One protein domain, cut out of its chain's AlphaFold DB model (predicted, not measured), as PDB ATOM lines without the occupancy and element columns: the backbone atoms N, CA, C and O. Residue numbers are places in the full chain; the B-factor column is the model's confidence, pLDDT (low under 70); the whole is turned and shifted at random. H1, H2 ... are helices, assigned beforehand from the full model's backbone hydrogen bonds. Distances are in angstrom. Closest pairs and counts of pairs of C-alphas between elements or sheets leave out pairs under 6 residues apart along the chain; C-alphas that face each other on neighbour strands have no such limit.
ATOM      1  N   THR A   2      23.694 -21.305 -28.394       59.41
ATOM      2  CA  THR A   2      22.745 -22.088 -29.203       59.41
ATOM      3  C   THR A   2      21.655 -22.755 -28.371       59.41
ATOM      4  O   THR A   2      20.654 -23.140 -28.958       59.41
ATOM      5  N   GLY A   3      21.823 -22.895 -27.050       62.62
ATOM      6  CA  GLY A   3      20.935 -23.687 -26.187       62.62
ATOM      7  C   GLY A   3      21.042 -25.202 -26.395       62.62
ATOM      8  O   GLY A   3      20.202 -25.942 -25.898       62.62
ATOM      9  N   ARG A   4      22.062 -25.651 -27.138       68.44
ATOM     10  CA  ARG A   4      22.319 -27.064 -27.427       68.44
ATOM     11  C   ARG A   4      23.254 -27.689 -26.405       68.44
ATOM     12  O   ARG A   4      24.209 -27.047 -25.963       68.44
ATOM     13  N   ASP A   5      23.052 -28.967 -26.125       61.66
ATOM     14  CA  ASP A   5      24.039 -29.776 -25.419       61.66
ATOM     15  C   ASP A   5      25.200 -30.224 -26.343       61.66
ATOM     16  O   ASP A   5      25.166 -30.087 -27.573       61.66
ATOM     17  N   LEU A   6      26.287 -30.730 -25.745       59.19
ATOM     18  CA  LEU A   6      27.465 -31.199 -26.492       59.19
ATOM     19  C   LEU A   6      27.131 -32.364 -27.441       59.19
ATOM     20  O   LEU A   6      27.698 -32.449 -28.530       59.19
ATOM     21  N   GLY A   7      26.220 -33.256 -27.044       58.69
ATOM     22  CA  GLY A   7      25.788 -34.388 -27.859       58.69
ATOM     23  C   GLY A   7      24.975 -33.935 -29.069       58.69
ATOM     24  O   GLY A   7      25.240 -34.369 -30.184       58.69
ATOM     25  N   GLU A   8      24.055 -32.999 -28.881       67.88
ATOM     26  CA  GLU A   8      23.274 -32.345 -29.923       67.88
ATOM     27  C   GLU A   8      24.177 -31.622 -30.920       67.88
ATOM     28  O   GLU A   8      23.957 -31.732 -32.124       67.88
ATOM     29  N   HIS A   9      25.232 -30.945 -30.458       68.56
ATOM     30  CA  HIS A   9      26.234 -30.347 -31.342       68.56
ATOM     31  C   HIS A   9      26.961 -31.391 -32.196       68.56
ATOM     32  O   HIS A   9      27.082 -31.211 -33.410       68.56
ATOM     33  N   VAL A  10      27.403 -32.494 -31.588       70.81
ATOM     34  CA  VAL A  10      28.078 -33.587 -32.304       70.81
ATOM     35  C   VAL A  10      27.133 -34.243 -33.311       70.81
ATOM     36  O   VAL A  10      27.484 -34.396 -34.478       70.81
ATOM     37  N   VAL A  11      25.912 -34.588 -32.903       68.75
ATOM     38  CA  VAL A  11      24.922 -35.236 -33.774       68.75
ATOM     39  C   VAL A  11      24.497 -34.307 -34.908       68.75
ATOM     40  O   VAL A  11      24.379 -34.752 -36.049       68.75
ATOM     41  N   SER A  12      24.333 -33.012 -34.642       74.12
ATOM     42  CA  SER A  12      24.005 -32.023 -35.675       74.12
ATOM     43  C   SER A  12      25.132 -31.877 -36.699       74.12
ATOM     44  O   SER A  12      24.875 -31.826 -37.898       74.12
ATOM     45  N   ALA A  13      26.392 -31.896 -36.250       77.06
ATOM     46  CA  ALA A  13      27.549 -31.871 -37.142       77.06
ATOM     47  C   ALA A  13      27.659 -33.147 -37.994       77.06
ATOM     48  O   ALA A  13      27.949 -33.067 -39.185       77.06
ATOM     49  N   LEU A  14      27.394 -34.317 -37.405       80.25
ATOM     50  CA  LEU A  14      27.444 -35.604 -38.108       80.25
ATOM     51  C   LEU A  14      26.317 -35.764 -39.133       80.25
ATOM     52  O   LEU A  14      26.520 -36.353 -40.190       80.25
ATOM     53  N   THR A  15      25.124 -35.271 -38.814       80.25
ATOM     54  CA  THR A  15      23.933 -35.433 -39.662       80.25
ATOM     55  C   THR A  15      23.730 -34.282 -40.643       80.25
ATOM     56  O   THR A  15      22.946 -34.419 -41.582       80.25
ATOM     57  N   GLY A  16      24.390 -33.141 -40.424       86.00
ATOM     58  CA  GLY A  16      24.119 -31.895 -41.143       86.00
ATOM     59  C   GLY A  16      22.733 -31.307 -40.851       86.00
ATOM     60  O   GLY A  16      22.279 -30.426 -41.578       86.00
ATOM     61  N   LYS A  17      22.040 -31.809 -39.821       86.50
ATOM     62  CA  LYS A  17      20.691 -31.392 -39.427       86.50
ATOM     63  C   LYS A  17      20.703 -30.640 -38.106       86.50
ATOM     64  O   LYS A  17      21.638 -30.761 -37.323       86.50
ATOM     65  N   ASP A  18      19.641 -29.886 -37.842       81.50
ATOM     66  CA  ASP A  18      19.437 -29.246 -36.551       81.50
ATOM     67  C   ASP A  18      18.831 -30.254 -35.559       81.50
ATOM     68  O   ASP A  18      17.612 -30.370 -35.432       81.50
ATOM     69  N   CYS A  19      19.687 -31.018 -34.875       78.94
ATOM     70  CA  CYS A  19      19.255 -31.987 -33.873       78.94
ATOM     71  C   CYS A  19      19.208 -31.363 -32.473       78.94
ATOM     72  O   CYS A  19      20.226 -30.845 -32.004       78.94
ATOM     73  N   ARG A  20      18.028 -31.405 -31.836       73.62
ATOM     74  CA  ARG A  20      17.770 -30.956 -30.459       73.62
ATOM     75  C   ARG A  20      16.777 -31.875 -29.752       73.62
ATOM     76  O   ARG A  20      15.603 -31.963 -30.115       73.62
ATOM     77  N   PHE A  21      17.268 -32.548 -28.726       70.44
ATOM     78  CA  PHE A  21      16.527 -33.407 -27.820       70.44
ATOM     79  C   PHE A  21      15.564 -32.600 -26.959       70.44
ATOM     80  O   PHE A  21      14.378 -32.920 -26.905       70.44
ATOM     81  N   LEU A  22      16.055 -31.524 -26.340       63.09
ATOM     82  CA  LEU A  22      15.252 -30.733 -25.412       63.09
ATOM     83  C   LEU A  22      14.047 -30.084 -26.108       63.09
ATOM     84  O   LEU A  22      12.922 -30.168 -25.619       63.09
ATOM     85  N   GLU A  23      14.260 -29.517 -27.296       70.88
ATOM     86  CA  GLU A  23      13.184 -28.913 -28.091       70.88
ATOM     87  C   GLU A  23      12.137 -29.940 -28.528       70.88
ATOM     88  O   GLU A  23      10.945 -29.655 -28.490       70.88
ATOM     89  N   SER A  24      12.564 -31.150 -28.896       69.69
ATOM     90  CA  SER A  24      11.647 -32.223 -29.295       69.69
ATOM     91  C   SER A  24      10.793 -32.748 -28.139       69.69
ATOM     92  O   SER A  24       9.757 -33.359 -28.396       69.69
ATOM     93  N   LEU A  25      11.225 -32.560 -26.887       65.62
ATOM     94  CA  LEU A  25      10.454 -32.939 -25.702       65.62
ATOM     95  C   LEU A  25       9.537 -31.812 -25.215       65.62
ATOM     96  O   LEU A  25       8.438 -32.087 -24.739       65.62
ATOM     97  N   LEU A  26       9.989 -30.558 -25.303       62.94
ATOM     98  CA  LEU A  26       9.276 -29.406 -24.745       62.94
ATOM     99  C   LEU A  26       8.320 -28.737 -25.740       62.94
ATOM    100  O   LEU A  26       7.320 -28.154 -25.319       62.94
ATOM    101  N   ARG A  27       8.590 -28.809 -27.051       65.31
ATOM    102  CA  ARG A  27       7.738 -28.220 -28.092       65.31
ATOM    103  C   ARG A  27       7.042 -29.297 -28.910       65.31
ATOM    104  O   ARG A  27       7.652 -30.069 -29.645       65.31
ATOM    105  N   ASN A  28       5.714 -29.266 -28.853       60.47
ATOM    106  CA  ASN A  28       4.885 -30.008 -29.790       60.47
ATOM    107  C   ASN A  28       5.039 -29.406 -31.193       60.47
ATOM    108  O   ASN A  28       4.823 -28.210 -31.375       60.47
ATOM    109  N   GLY A  29       5.380 -30.239 -32.179       70.56
ATOM    110  CA  GLY A  29       5.502 -29.821 -33.582       70.56
ATOM    111  C   GLY A  29       6.931 -29.697 -34.110       70.56
ATOM    112  O   GLY A  29       7.105 -29.270 -35.247       70.56
ATOM    113  N   ARG A  30       7.937 -30.102 -33.330       75.31
ATOM    114  CA  ARG A  30       9.330 -30.188 -33.775       75.31
ATOM    115  C   ARG A  30       9.834 -31.619 -33.631       75.31
ATOM    116  O   ARG A  30       9.681 -32.228 -32.574       75.31
ATOM    117  N   ALA A  31      10.439 -32.165 -34.678       77.31
ATOM    118  CA  ALA A  31      11.141 -33.435 -34.586       77.31
ATOM    119  C   ALA A  31      12.494 -33.263 -33.879       77.31
ATOM    120  O   ALA A  31      13.038 -32.162 -33.756       77.31
ATOM    121  N   PHE A  32      13.075 -34.388 -33.457       79.62
ATOM    122  CA  PHE A  32      14.416 -34.406 -32.878       79.62
ATOM    123  C   PHE A  32      15.450 -33.750 -33.799       79.62
ATOM    124  O   PHE A  32      16.214 -32.914 -33.335       79.62
ATOM    125  N   CYS A  33      15.444 -34.082 -35.093       85.75
ATOM    126  CA  CYS A  33      16.326 -33.481 -36.092       85.75
ATOM    127  C   CYS A  33      15.516 -32.791 -37.184       85.75
ATOM    128  O   CYS A  33      14.796 -33.451 -37.935       85.75
ATOM    129  N   GLU A  34      15.716 -31.486 -37.317       88.44
ATOM    130  CA  GLU A  34      15.060 -30.639 -38.309       88.44
ATOM    131  C   GLU A  34      16.028 -30.182 -39.403       88.44
ATOM    132  O   GLU A  34      17.252 -30.272 -39.274       88.44
ATOM    133  N   THR A  35      15.487 -29.688 -40.514       91.19
ATOM    134  CA  THR A  35      16.304 -28.972 -41.502       91.19
ATOM    135  C   THR A  35      16.763 -27.640 -40.894       91.19
ATOM    136  O   THR A  35      15.914 -26.898 -40.399       91.19
ATOM    137  N   PRO A  36      18.065 -27.296 -40.928       86.25
ATOM    138  CA  PRO A  36      18.544 -26.027 -40.385       86.25
ATOM    139  C   PRO A  36      17.828 -24.829 -41.025       86.25
ATOM    140  O   PRO A  36      17.778 -24.725 -42.250       86.25
ATOM    141  N   GLY A  37      17.283 -23.930 -40.202       82.88
ATOM    142  CA  GLY A  37      16.569 -22.736 -40.669       82.88
ATOM    143  C   GLY A  37      15.132 -22.985 -41.137       82.88
ATOM    144  O   GLY A  37      14.536 -22.092 -41.733       82.88
ATOM    145  N   SER A  38      14.568 -24.173 -40.894       84.94
ATOM    146  CA  SER A  38      13.144 -24.426 -41.127       84.94
ATOM    147  C   SER A  38      12.268 -23.669 -40.126       84.94
ATOM    148  O   SER A  38      12.725 -23.286 -39.045       84.94
ATOM    149  N   ASP A  39      10.980 -23.525 -40.449       87.31
ATOM    150  CA  ASP A  39       9.991 -22.884 -39.569       87.31
ATOM    151  C   ASP A  39       9.940 -23.540 -38.179       87.31
ATOM    152  O   ASP A  39       9.786 -22.858 -37.169       87.31
ATOM    153  N   ALA A  40      10.172 -24.854 -38.102       80.25
ATOM    154  CA  ALA A  40      10.206 -25.591 -36.839       80.25
ATOM    155  C   ALA A  40      11.332 -25.120 -35.891       80.25
ATOM    156  O   ALA A  40      11.188 -25.234 -34.672       80.25
ATOM    157  N   THR A  41      12.417 -24.553 -36.437       77.88
ATOM    158  CA  THR A  41      13.611 -24.113 -35.690       77.88
ATOM    159  C   THR A  41      13.589 -22.642 -35.258       77.88
ATOM    160  O   THR A  41      14.477 -22.214 -34.524       77.88
ATOM    161  N   GLN A  42      12.598 -21.852 -35.694       78.38
ATOM    162  CA  GLN A  42      12.584 -20.397 -35.462       78.38
ATOM    163  C   GLN A  42      12.461 -20.012 -33.985       78.38
ATOM    164  O   GLN A  42      13.108 -19.062 -33.548       78.38
ATOM    165  N   ASP A  43      11.675 -20.769 -33.219       70.50
ATOM    166  CA  ASP A  43      11.442 -20.510 -31.794       70.50
ATOM    167  C   ASP A  43      12.279 -21.421 -30.883       70.50
ATOM    168  O   ASP A  43      11.921 -21.637 -29.723       70.50
ATOM    169  N   ASP A  44      13.365 -21.998 -31.407       71.31
ATOM    170  CA  ASP A  44      14.239 -22.864 -30.621       71.31
ATOM    171  C   ASP A  44      14.884 -22.081 -29.469       71.31
ATOM    172  O   ASP A  44      15.373 -20.955 -29.624       71.31
ATOM    173  N   PHE A  45      14.942 -22.697 -28.291       67.12
ATOM    174  CA  PHE A  45      15.555 -22.087 -27.127       67.12
ATOM    175  C   PHE A  45      17.064 -21.876 -27.330       67.12
ATOM    176  O   PHE A  45      17.818 -22.803 -27.621       67.12
ATOM    177  N   GLY A  46      17.530 -20.640 -27.137       60.91
ATOM    178  CA  GLY A  46      18.944 -20.259 -27.280       60.91
ATOM    179  C   GLY A  46      19.744 -20.160 -25.972       60.91
ATOM    180  O   GLY A  46      20.881 -19.688 -26.009       60.91
TER     181      GLY A  46
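What this domain is: This is residues 2 to 46 of the 152 residues of an uncharacterized protein of Alphaproteobacteria bacterium HGW-Alphaproteobacteria-11 (UniProt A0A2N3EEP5). This is a domain with little regular structure: two short helices, H1 then H2, set roughly as an L, and a long loop, residues 27 to 46, that folds back until the last printed residue is near the first. A short antiparallel pairing of residues 18 to 19 with 33 to 34 ties this loop to the link between the helices. The printed part has 45 residues, 16 of them in the two helices, with no named strand: class all helix. It is compact, with a radius of gyration of the C-alphas of 9.3 A and spans of 24 by 17 by 15 A.

Where its parts are: Find C-alpha 6 at (27.465, -31.199, -26.492); H1, residues 6 to 15, runs 14.3 A from there. H2, residues 21 to 26, runs 8.8 A to C-alpha 26 at (9.276, -29.406, -24.745).

How they stand to each other: Look at Glu 8 and Phe 21, whose C-alphas, 7.1 A apart, are the closest of H1 and H2; the helices are close but not clearly touching. Their lines are only just about perpendicular, at 72 degrees. In both, every O i to N i+4 pair is within hydrogen-bond range.

The domain as a whole: The printed part has no cut, and the H1 to H2 link is tight. The C-alphas of Thr 2 and Gly 46 are 4.6 A apart. Mean pLDDT of the printed part is 73.5; residues 2 to 9 and 24 to 28 are among those under 70.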